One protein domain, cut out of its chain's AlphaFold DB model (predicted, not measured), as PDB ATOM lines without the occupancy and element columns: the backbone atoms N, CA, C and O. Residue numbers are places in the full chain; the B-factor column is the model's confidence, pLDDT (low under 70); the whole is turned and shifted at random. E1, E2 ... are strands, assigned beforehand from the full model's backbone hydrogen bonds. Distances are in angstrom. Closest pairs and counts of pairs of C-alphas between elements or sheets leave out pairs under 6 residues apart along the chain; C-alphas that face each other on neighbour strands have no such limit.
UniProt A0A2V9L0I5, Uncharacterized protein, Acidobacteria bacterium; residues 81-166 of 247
ATOM      1  N   ALA A  81      31.006  26.389 -28.992       93.00
ATOM      2  CA  ALA A  81      31.312  27.556 -28.168       93.00
ATOM      3  C   ALA A  81      30.408  28.723 -28.563       93.00
ATOM      4  O   ALA A  81      30.218  28.998 -29.747       93.00
ATOM      5  N   ASP A  82      29.849  29.430 -27.590       89.56
ATOM      6  CA  ASP A  82      29.131  30.666 -27.865       89.56
ATOM      7  C   ASP A  82      30.098  31.845 -28.073       89.56
ATOM      8  O   ASP A  82      31.227  31.865 -27.583       89.56
ATOM      9  N   LEU A  83      29.650  32.838 -28.840       87.00
ATOM     10  CA  LEU A  83      30.425  34.036 -29.169       87.00
ATOM     11  C   LEU A  83      30.213  35.184 -28.171       87.00
ATOM     12  O   LEU A  83      30.557  36.320 -28.490       87.00
ATOM     13  N   THR A  84      29.668  34.928 -26.976       75.75
ATOM     14  CA  THR A  84      29.317  35.998 -26.020       75.75
ATOM     15  C   THR A  84      30.533  36.826 -25.608       75.75
ATOM     16  O   THR A  84      30.433  38.042 -25.468       75.75
ATOM     17  N   PHE A  85      31.699  36.190 -25.462       68.81
ATOM     18  CA  PHE A  85      32.949  36.858 -25.084       68.81
ATOM     19  C   PHE A  85      33.806  37.295 -26.277       68.81
ATOM     20  O   PHE A  85      34.869  37.893 -26.086       68.81
ATOM     21  N   PHE A  86      33.352  37.035 -27.508       73.81
ATOM     22  CA  PHE A  86      34.121  37.376 -28.693       73.81
ATOM     23  C   PHE A  86      34.306  38.888 -28.796       73.81
ATOM     24  O   PHE A  86      33.353  39.665 -28.910       73.81
ATOM     25  N   ARG A  87      35.568  39.317 -28.805       62.00
ATOM     26  CA  ARG A  87      35.910  40.723 -28.976       62.00
ATOM     27  C   ARG A  87      35.885  41.045 -30.461       62.00
ATOM     28  O   ARG A  87      36.871  40.882 -31.171       62.00
ATOM     29  N   ALA A  88      34.761  41.581 -30.926       53.97
ATOM     30  CA  ALA A  88      34.661  42.148 -32.269       53.97
ATOM     31  C   ALA A  88      35.509  43.430 -32.456       53.97
ATOM     32  O   ALA A  88      35.487  44.004 -33.544       53.97
ATOM     33  N   ASP A  89      36.302  43.864 -31.458       51.50
ATOM     34  CA  ASP A  89      37.292  44.950 -31.585       51.50
ATOM     35  C   ASP A  89      38.531  44.533 -32.399       51.50
ATOM     36  O   ASP A  89      39.664  44.899 -32.095       51.50
ATOM     37  N   LEU A  90      38.315  43.814 -33.503       56.81
ATOM     38  CA  LEU A  90      39.287  43.667 -34.576       56.81
ATOM     39  C   LEU A  90      39.563  45.070 -35.134       56.81
ATOM     40  O   LEU A  90      38.940  45.505 -36.103       56.81
ATOM     41  N   LYS A  91      40.447  45.820 -34.463       46.00
ATOM     42  CA  LYS A  91      40.879  47.171 -34.820       46.00
ATOM     43  C   LYS A  91      41.368  47.122 -36.264       46.00
ATOM     44  O   LYS A  91      42.481  46.678 -36.522       46.00
ATOM     45  N   GLY A  92      40.512  47.519 -37.203       52.19
ATOM     46  CA  GLY A  92      40.782  47.408 -38.637       52.19
ATOM     47  C   GLY A  92      39.616  46.913 -39.493       52.19
ATOM     48  O   GLY A  92      39.675  47.095 -40.708       52.19
ATOM     49  N   LEU A  93      38.547  46.346 -38.916       56.06
ATOM     50  CA  LEU A  93      37.350  46.029 -39.699       56.06
ATOM     51  C   LEU A  93      36.454  47.273 -39.864       56.06
ATOM     52  O   LEU A  93      36.055  47.870 -38.864       56.06
ATOM     53  N   PRO A  94      36.097  47.667 -41.105       57.69
ATOM     54  CA  PRO A  94      35.233  48.825 -41.351       57.69
ATOM     55  C   PRO A  94      33.788  48.627 -40.869       57.69
ATOM     56  O   PRO A  94      33.031  49.592 -40.787       57.69
ATOM     57  N   ARG A  95      33.389  47.381 -40.588       70.00
ATOM     58  CA  ARG A  95      32.049  46.992 -40.143       70.00
ATOM     59  C   ARG A  95      32.140  45.797 -39.199       70.00
ATOM     60  O   ARG A  95      33.036  44.967 -39.359       70.00
ATOM     61  N   ASN A  96      31.206  45.692 -38.255       75.81
ATOM     62  CA  ASN A  96      31.083  44.506 -37.418       75.81
ATOM     63  C   ASN A  96      30.729  43.294 -38.311       75.81
ATOM     64  O   ASN A  96      29.729  43.342 -39.037       75.81
ATOM     65  N   PRO A  97      31.532  42.213 -38.303       79.44
ATOM     66  CA  PRO A  97      31.323  41.068 -39.188       79.44
ATOM     67  C   PRO A  97      30.007  40.315 -38.930       79.44
ATOM     68  O   PRO A  97      29.574  39.549 -39.794       79.44
ATOM     69  N   PHE A  98      29.358  40.541 -37.784       85.44
ATOM     70  CA  PHE A  98      28.097  39.896 -37.415       85.44
ATOM     71  C   PHE A  98      26.845  40.676 -37.833       85.44
ATOM     72  O   PHE A  98      25.748  40.141 -37.724       85.44
ATOM     73  N   ASP A  99      26.969  41.892 -38.379       83.62
ATOM     74  CA  ASP A  99      25.808  42.727 -38.747       83.62
ATOM     75  C   ASP A  99      24.843  42.054 -39.739       83.62
ATOM     76  O   ASP A  99      23.670  42.413 -39.817       83.62
ATOM     77  N   ALA A 100      25.350  41.126 -40.553       86.06
ATOM     78  CA  ALA A 100      24.572  40.403 -41.557       86.06
ATOM     79  C   ALA A 100      24.091  39.021 -41.080       86.06
ATOM     80  O   ALA A 100      23.453  38.303 -41.850       86.06
ATOM     81  N   TRP A 101      24.427  38.612 -39.854       90.56
ATOM     82  CA  TRP A 101      24.098  37.283 -39.353       90.56
ATOM     83  C   TRP A 101      22.663  37.246 -38.813       90.56
ATOM     84  O   TRP A 101      22.290  38.104 -38.012       90.56
ATOM     85  N   PRO A 102      21.851  36.241 -39.192       93.12
ATOM     86  CA  PRO A 102      20.589  35.968 -38.512       93.12
ATOM     87  C   PRO A 102      20.806  35.700 -37.017       93.12
ATOM     88  O   PRO A 102      21.831  35.145 -36.620       93.12
ATOM     89  N   VAL A 103      19.830  36.051 -36.184       92.25
ATOM     90  CA  VAL A 103      19.878  35.788 -34.740       92.25
ATOM     91  C   VAL A 103      18.783  34.778 -34.367       92.25
ATOM     92  O   VAL A 103      17.613  35.069 -34.625       92.25
ATOM     93  N   PRO A 104      19.118  33.622 -33.752       93.81
ATOM     94  CA  PRO A 104      20.467  33.081 -33.525       93.81
ATOM     95  C   PRO A 104      21.076  32.457 -34.798       93.81
ATOM     96  O   PRO A 104      20.352  32.075 -35.718       93.81
ATOM     97  N   SER A 105      22.403  32.297 -34.828       94.12
ATOM     98  CA  SER A 105      23.137  31.591 -35.894       94.12
ATOM     99  C   SER A 105      24.149  30.602 -35.329       94.12
ATOM    100  O   SER A 105      24.846  30.900 -34.364       94.12
ATOM    101  N   LEU A 106      24.279  29.448 -35.979       95.44
ATOM    102  CA  LEU A 106      25.330  28.468 -35.718       95.44
ATOM    103  C   LEU A 106      26.186  28.333 -36.976       95.44
ATOM    104  O   LEU A 106      25.651  28.093 -38.060       95.44
ATOM    105  N   VAL A 107      27.503  28.458 -36.835       94.81
ATOM    106  CA  VAL A 107      28.443  28.242 -37.940       94.81
ATOM    107  C   VAL A 107      29.460  27.177 -37.571       94.81
ATOM    108  O   VAL A 107      29.885  27.097 -36.424       94.81
ATOM    109  N   LEU A 108      29.880  26.373 -38.545       97.56
ATOM    110  CA  LEU A 108      31.025  25.487 -38.353       97.56
ATOM    111  C   LEU A 108      32.292  26.327 -38.176       97.56
ATOM    112  O   LEU A 108      32.477  27.323 -38.874       97.56
ATOM    113  N   ALA A 109      33.180  25.923 -37.273       95.62
ATOM    114  CA  ALA A 109      34.463  26.589 -37.094       95.62
ATOM    115  C   ALA A 109      35.384  26.294 -38.289       95.62
ATOM    116  O   ALA A 109      35.958  27.202 -38.899       95.62
ATOM    117  N   LYS A 110      35.476  25.022 -38.686       96.25
ATOM    118  CA  LYS A 110      36.358  24.572 -39.766       96.25
ATOM    119  C   LYS A 110      36.033  25.247 -41.101       96.25
ATOM    120  O   LYS A 110      34.897  25.242 -41.560       96.25
ATOM    121  N   GLY A 111      37.068  25.781 -41.752       95.25
ATOM    122  CA  GLY A 111      36.945  26.434 -43.059       95.25
ATOM    123  C   GLY A 111      36.380  27.858 -43.012       95.25
ATOM    124  O   GLY A 111      36.102  28.424 -44.066       95.25
ATOM    125  N   THR A 112      36.227  28.450 -41.825       92.88
ATOM    126  CA  THR A 112      35.809  29.850 -41.662       92.88
ATOM    127  C   THR A 112      36.960  30.722 -41.173       92.88
ATOM    128  O   THR A 112      37.921  30.234 -40.583       92.88
ATOM    129  N   TRP A 113      36.854  32.036 -41.392       92.19
ATOM    130  CA  TRP A 113      37.823  32.991 -40.850       92.19
ATOM    131  C   TRP A 113      37.791  33.031 -39.315       92.19
ATOM    132  O   TRP A 113      38.838  33.210 -38.706       92.19
ATOM    133  N   LEU A 114      36.625  32.809 -38.692       91.00
ATOM    134  CA  LEU A 114      36.495  32.722 -37.234       91.00
ATOM    135  C   LEU A 114      37.255  31.518 -36.682       91.00
ATOM    136  O   LEU A 114      38.019  31.661 -35.738       91.00
ATOM    137  N   GLY A 115      37.097  30.345 -37.297       93.12
ATOM    138  CA  GLY A 115      37.821  29.146 -36.879       93.12
ATOM    139  C   GLY A 115      39.335  29.217 -37.090       93.12
ATOM    140  O   GLY A 115      40.057  28.414 -36.506       93.12
ATOM    141  N   ALA A 116      39.819  30.154 -37.911       92.75
ATOM    142  CA  ALA A 116      41.245  30.388 -38.135       92.75
ATOM    143  C   ALA A 116      41.894  31.286 -37.067       92.75
ATOM    144  O   ALA A 116      43.120  31.312 -36.975       92.75
ATOM    145  N   LEU A 117      41.098  32.018 -36.281       89.75
ATOM    146  CA  LEU A 117      41.592  32.812 -35.156       89.75
ATOM    147  C   LEU A 117      41.979  31.896 -33.996       89.75
ATOM    148  O   LEU A 117      41.357  30.854 -33.804       89.75
ATOM    149  N   ASP A 118      42.972  32.294 -33.206       86.94
ATOM    150  CA  ASP A 118      43.296  31.597 -31.961       86.94
ATOM    151  C   ASP A 118      42.344  31.979 -30.811       86.94
ATOM    152  O   ASP A 118      41.570  32.941 -30.891       86.94
ATOM    153  N   ILE A 119      42.412  31.215 -29.718       85.19
ATOM    154  CA  ILE A 119      41.545  31.354 -28.539       85.19
ATOM    155  C   ILE A 119      41.569  32.758 -27.901       85.19
ATOM    156  O   ILE A 119      40.575  33.174 -27.301       85.19
ATOM    157  N   SER A 120      42.659  33.521 -28.049       82.94
ATOM    158  CA  SER A 120      42.813  34.844 -27.427       82.94
ATOM    159  C   SER A 120      41.899  35.912 -28.036       82.94
ATOM    160  O   SER A 120      41.653  36.948 -27.418       82.94
ATOM    161  N   HIS A 121      41.338  35.645 -29.220       83.00
ATOM    162  CA  HIS A 121      40.294  36.473 -29.825       83.00
ATOM    163  C   HIS A 121      38.909  36.259 -29.192       83.00
ATOM    164  O   HIS A 121      38.046  37.140 -29.275       83.00
ATOM    165  N   PHE A 122      38.686  35.100 -28.567       82.94
ATOM    166  CA  PHE A 122      37.392  34.690 -28.017       82.94
ATOM    167  C   PHE A 122      37.305  34.868 -26.503       82.94
ATOM    168  O   PHE A 122      36.217  35.104 -25.990       82.94
ATOM    169  N   PHE A 123      38.430  34.773 -25.794       80.81
ATOM    170  CA  PHE A 123      38.463  34.804 -24.333       80.81
ATOM    171  C   PHE A 123      39.553  35.748 -23.814       80.81
ATOM    172  O   PHE A 123      40.622  35.855 -24.424       80.81
ATOM    173  N   PRO A 124      39.331  36.427 -22.672       77.62
ATOM    174  CA  PRO A 124      40.410  37.127 -21.992       77.62
ATOM    175  C   PRO A 124      41.483  36.122 -21.557       77.62
ATOM    176  O   PRO A 124      41.170  35.044 -21.052       77.62
ATOM    177  N   ALA A 125      42.753  36.479 -21.755       78.19
ATOM    178  CA  ALA A 125      43.857  35.640 -21.315       78.19
ATOM    179  C   ALA A 125      43.830  35.451 -19.786       78.19
ATOM    180  O   ALA A 125      43.552  36.414 -19.060       78.19
ATOM    181  N   PRO A 126      44.118  34.235 -19.290       77.25
ATOM    182  CA  PRO A 126      44.213  33.991 -17.863       77.25
ATOM    183  C   PRO A 126      45.425  34.724 -17.290       77.25
ATOM    184  O   PRO A 126      46.457  34.867 -17.949       77.25
ATOM    185  N   ILE A 127      45.312  35.129 -16.026       79.69
ATOM    186  CA  ILE A 127      46.445  35.622 -15.248       79.69
ATOM    187  C   ILE A 127      46.943  34.494 -14.357       79.69
ATOM    188  O   ILE A 127      46.185  33.952 -13.556       79.69
ATOM    189  N   TRP A 128      48.221  34.158 -14.480       77.00
ATOM    190  CA  TRP A 128      48.860  33.122 -13.675       77.00
ATOM    191  C   TRP A 128      50.308  33.493 -13.353       77.00
ATOM    192  O   TRP A 128      50.855  34.463 -13.879       77.00
ATOM    193  N   LEU A 129      50.919  32.744 -12.436       80.69
ATOM    194  CA  LEU A 129      52.296  32.954 -12.006       80.69
ATOM    195  C   LEU A 129      53.183  31.818 -12.493       80.69
ATOM    196  O   LEU A 129      52.876  30.646 -12.278       80.69
ATOM    197  N   ASP A 130      54.322  32.162 -13.087       81.06
ATOM    198  CA  ASP A 130      55.339  31.162 -13.384       81.06
ATOM    199  C   ASP A 130      56.067  30.695 -12.110       81.06
ATOM    200  O   ASP A 130      55.943  31.253 -11.012       81.06
ATOM    201  N   LYS A 131      56.931  29.689 -12.269       81.69
ATOM    202  CA  LYS A 131      57.778  29.175 -11.182       81.69
ATOM    203  C   LYS A 131      58.717  30.218 -10.568       81.69
ATOM    204  O   LYS A 131      59.327  29.929  -9.542       81.69
ATOM    205  N   HIS A 132      58.858  31.408 -11.143       84.56
ATOM    206  CA  HIS A 132      59.656  32.530 -10.647       84.56
ATOM    207  C   HIS A 132      58.795  33.682 -10.096       84.56
ATOM    208  O   HIS A 132      59.359  34.699  -9.710       84.56
ATOM    209  N   CYS A 133      57.478  33.491  -9.948       83.69
ATOM    210  CA  CYS A 133      56.514  34.529  -9.558       83.69
ATOM    211  C   CYS A 133      56.380  35.675 -10.579       83.69
ATOM    212  O   CYS A 133      55.945  36.770 -10.219       83.69
ATOM    213  N   ASN A 134      56.740  35.449 -11.844       85.62
ATOM    214  CA  ASN A 134      56.412  36.378 -12.914       85.62
ATOM    215  C   ASN A 134      54.935  36.236 -13.259       85.62
ATOM    216  O   ASN A 134      54.440  35.125 -13.452       85.62
ATOM    217  N   VAL A 135      54.251  37.370 -13.375       83.44
ATOM    218  CA  VAL A 135      52.871  37.408 -13.853       83.44
ATOM    219  C   VAL A 135      52.869  37.160 -15.351       83.44
ATOM    220  O   VAL A 135      53.457  37.925 -16.117       83.44
ATOM    221  N   ILE A 136      52.156  36.120 -15.755       82.62
ATOM    222  CA  ILE A 136      51.869  35.806 -17.144       82.62
ATOM    223  C   ILE A 136      50.401  36.138 -17.402       82.62
ATOM    224  O   ILE A 136      49.528  35.816 -16.601       82.62
ATOM    225  N   ASN A 137      50.152  36.837 -18.507       83.44
ATOM    226  CA  ASN A 137      48.822  37.240 -18.964       83.44
ATOM    227  C   ASN A 137      48.663  36.881 -20.447       83.44
ATOM    228  O   ASN A 137      48.456  37.735 -21.310       83.44
ATOM    229  N   GLU A 138      48.889  35.607 -20.733       80.62
ATOM    230  CA  GLU A 138      48.723  34.991 -22.042       80.62
ATOM    231  C   GLU A 138      48.292  33.534 -21.853       80.62
ATOM    232  O   GLU A 138      48.602  32.900 -20.838       80.62
ATOM    233  N   PHE A 139      47.574  33.004 -22.843       80.38
ATOM    234  CA  PHE A 139      47.303  31.573 -22.918       80.38
ATOM    235  C   PHE A 139      48.613  30.802 -23.156       80.38
ATOM    236  O   PHE A 139      49.454  31.291 -23.917       80.38
ATOM    237  N   PRO A 140      48.792  29.606 -22.569       78.06
ATOM    238  CA  PRO A 140      49.907  28.720 -22.892       78.06
ATOM    239  C   PRO A 140      50.041  28.508 -24.406       78.06
ATOM    240  O   PRO A 140      49.085  28.116 -25.080       78.06
ATOM    241  N   LYS A 141      51.231  28.802 -24.946       74.25
ATOM    242  CA  LYS A 141      51.500  28.777 -26.397       74.25
ATOM    243  C   LYS A 141      51.410  27.381 -26.997       74.25
ATOM    244  O   LYS A 141      51.011  27.242 -28.145       74.25
ATOM    245  N   GLU A 142      51.814  26.383 -26.224       69.50
ATOM    246  CA  GLU A 142      51.969  25.002 -26.680       69.50
ATOM    247  C   GLU A 142      50.611  24.291 -26.818       69.50
ATOM    248  O   GLU A 142      50.452  23.488 -27.735       69.50
ATOM    249  N   ASP A 143      49.609  24.681 -26.017       69.06
ATOM    250  CA  ASP A 143      48.343  23.937 -25.915       69.06
ATOM    251  C   ASP A 143      47.112  24.697 -26.421       69.06
ATOM    252  O   ASP A 143      46.217  24.101 -27.020       69.06
ATOM    253  N   LEU A 144      47.041  26.013 -26.177       76.12
ATOM    254  CA  LEU A 144      45.805  26.787 -26.362       76.12
ATOM    255  C   LEU A 144      45.906  27.864 -27.448       76.12
ATOM    256  O   LEU A 144      44.882  28.281 -27.985       76.12
ATOM    257  N   GLN A 145      47.111  28.286 -27.848       78.44
ATOM    258  CA  GLN A 145      47.302  29.229 -28.964       78.44
ATOM    259  C   GLN A 145      47.258  28.525 -30.334       78.44
ATOM    260  O   GLN A 145      48.163  28.641 -31.157       78.44
ATOM    261  N   THR A 146      46.186  27.774 -30.576       86.00
ATOM    262  CA  THR A 146      45.902  27.055 -31.827       86.00
ATOM    263  C   THR A 146      44.629  27.621 -32.470       86.00
ATOM    264  O   THR A 146      43.824  28.229 -31.756       86.00
ATOM    265  N   PRO A 147      44.410  27.458 -33.791       91.50
ATOM    266  CA  PRO A 147      43.157  27.861 -34.418       91.50
ATOM    267  C   PRO A 147      41.933  27.302 -33.684       91.50
ATOM    268  O   PRO A 147      41.900  26.121 -33.340       91.50
ATOM    269  N   MET A 148      40.903  28.124 -33.501       91.25
ATOM    270  CA  MET A 148      39.679  27.770 -32.776       91.25
ATOM    271  C   MET A 148      38.980  26.540 -33.373       91.25
ATOM    272  O   MET A 148      38.390  25.749 -32.647       91.25
ATOM    273  N   ALA A 149      39.115  26.314 -34.685       94.25
ATOM    274  CA  ALA A 149      38.619  25.113 -35.362       94.25
ATOM    275  C   ALA A 149      39.299  23.799 -34.934       94.25
ATOM    276  O   ALA A 149      38.820  22.731 -35.308       94.25
ATOM    277  N   ASN A 150      40.412  23.863 -34.200       91.81
ATOM    278  CA  ASN A 150      41.045  22.699 -33.578       91.81
ATOM    279  C   ASN A 150      40.527  22.447 -32.155       91.81
ATOM    280  O   ASN A 150      40.769  21.371 -31.620       91.81
ATOM    281  N   LEU A 151      39.856  23.431 -31.548       91.12
ATOM    282  CA  LEU A 151      39.343  23.373 -30.178       91.12
ATOM    283  C   LEU A 151      37.835  23.115 -30.140       91.12
ATOM    284  O   LEU A 151      37.345  22.516 -29.188       91.12
ATOM    285  N   VAL A 152      37.087  23.560 -31.156       94.06
ATOM    286  CA  VAL A 152      35.628  23.394 -31.243       94.06
ATOM    287  C   VAL A 152      35.169  23.121 -32.673       94.06
ATOM    288  O   VAL A 152      35.827  23.520 -33.637       94.06
ATOM    289  N   ASP A 153      33.989  22.521 -32.820       97.12
ATOM    290  CA  ASP A 153      33.397  22.230 -34.129       97.12
ATOM    291  C   ASP A 153      32.549  23.376 -34.676       97.12
ATOM    292  O   ASP A 153      32.464  23.567 -35.895       97.12
ATOM    293  N   ALA A 154      31.900  24.134 -33.792       97.00
ATOM    294  CA  ALA A 154      30.992  25.202 -34.176       97.00
ATOM    295  C   ALA A 154      30.978  26.376 -33.193       97.00
ATOM    296  O   ALA A 154      31.318  26.257 -32.015       97.00
ATOM    297  N   LEU A 155      30.547  27.521 -33.715       95.06
ATOM    298  CA  LEU A 155      30.417  28.780 -32.998       95.06
ATOM    299  C   LEU A 155      28.958  29.238 -33.029       95.06
ATOM    300  O   LEU A 155      28.348  29.314 -34.102       95.06
ATOM    301  N   LEU A 156      28.405  29.536 -31.856       94.44
ATOM    302  CA  LEU A 156      27.023  29.966 -31.665       94.44
ATOM    303  C   LEU A 156      26.960  31.481 -31.451       94.44
ATOM    304  O   LEU A 156      27.427  32.011 -30.445       94.44
ATOM    305  N   TYR A 157      26.339  32.179 -32.394       92.25
ATOM    306  CA  TYR A 157      26.011  33.592 -32.290       92.25
ATOM    307  C   TYR A 157      24.581  33.762 -31.774       92.25
ATOM    308  O   TYR A 157      23.619  33.389 -32.449       92.25
ATOM    309  N   LEU A 158      24.437  34.350 -30.587       90.69
ATOM    310  CA  LEU A 158      23.139  34.609 -29.951       90.69
ATOM    311  C   LEU A 158      22.619  36.034 -30.176       90.69
ATOM    312  O   LEU A 158      21.536  36.370 -29.705       90.69
ATOM    313  N   GLY A 159      23.358  36.850 -30.928       87.00
ATOM    314  CA  GLY A 159      23.032  38.248 -31.184       87.00
ATOM    315  C   GLY A 159      24.040  39.220 -30.566       87.00
ATOM    316  O   GLY A 159      25.038  38.801 -29.975       87.00
ATOM    317  N   PRO A 160      23.813  40.532 -30.740       81.94
ATOM    318  CA  PRO A 160      24.633  41.574 -30.134       81.94
ATOM    319  C   PRO A 160      24.658  41.447 -28.598       81.94
ATOM    320  O   PRO A 160      23.587  41.278 -28.005       81.94
ATOM    321  N   PRO A 161      25.828  41.557 -27.936       75.38
ATOM    322  CA  PRO A 161      25.937  41.462 -26.477       75.38
ATOM    323  C   PRO A 161      25.041  42.453 -25.720       75.38
ATOM    324  O   PRO A 161      24.585  42.169 -24.615       75.38
ATOM    325  N   GLU A 162      24.747  43.608 -26.319       75.62
ATOM    326  CA  GLU A 162      23.881  44.644 -25.748       75.62
ATOM    327  C   GLU A 162      22.415  44.203 -25.649       75.62
ATOM    328  O   GLU A 162      21.659  44.765 -24.858       75.62
ATOM    329  N   LEU A 163      22.015  43.207 -26.446       82.00
ATOM    330  CA  LEU A 163      20.670  42.630 -26.455       82.00
ATOM    331  C   LEU A 163      20.569  41.345 -25.626       82.00
ATOM    332  O   LEU A 163      19.483  40.772 -25.532       82.00
ATOM    333  N   ALA A 164      21.673  40.881 -25.032       78.50
ATOM    334  CA  ALA A 164      21.657  39.704 -24.179       78.50
ATOM    335  C   ALA A 164      20.717  39.929 -22.986       78.50
ATOM    336  O   ALA A 164      20.824  40.928 -22.265       78.50
ATOM    337  N   LEU A 165      19.793  38.987 -22.779       80.56
ATOM    338  CA  LEU A 165      18.950  38.976 -21.590       80.56
ATOM    339  C   LEU A 165      19.822  38.714 -20.366       80.56
ATOM    340  O   LEU A 165      20.716  37.869 -20.388       80.56
ATOM    341  N   LYS A 166      19.542  39.452 -19.298       73.69
ATOM    342  CA  LYS A 166      20.264  39.362 -18.034       73.69
ATOM    343  C   LYS A 166      19.282  38.934 -16.967       73.69
ATOM    344  O   LYS A 166      18.210  39.526 -16.844       73.69
TER     345      LYS A 166
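What this domain is: This is residues 81 to 166 of the 247 residues of an uncharacterized protein of Acidobacteria bacterium (UniProt A0A2V9L0I5). This is a model with little regular structure: a small two-stranded hairpin, E1 and E2, near one end of an elongated tangle of loops, whose long link folds out to His 132 at the far end and back. The 86 printed residues hold no named helix and two named strands, E1 then E2, antiparallel; the class is all strand, with only 8 residues in named elements. The whole is only just loose, close to compact, with a radius of gyration of the C-alphas of 14.8 A and spans of 48 by 29 by 27 A.

Where its parts are: Start at C-alpha 81, (31.312, 27.556, -28.168); residues 81 to 104 hold no named element. Find C-alpha 105 at (23.137, 31.591, -35.894), where E1, residues 105 to 108, begins; it is 10.3 A long. E2, residues 154 to 157, is 9.9 A long and ends at C-alpha 157, (26.011, 33.592, -32.290).

How they stand to each other: E1 and E2 form a hairpin, antiparallel at 160 degrees; C-alphas 108 and 154 face each other at 4.2 A. Look for N 155 and O 107, 2.8 A apart, within hydrogen-bond range. Residues 81 to 82 pair with 155 to 156 of E2, parallel, and residues 128 to 129 with 135 to 136, antiparallel.

The domain as a whole: The C-alphas farthest apart, of Pro 102 and His 132, are 48.1 A apart. The printed part has no cut; the link from E1 to E2 is long, 45 residues. Confidence is under 70 at residues 85, 87 to 94 and 142 to 143.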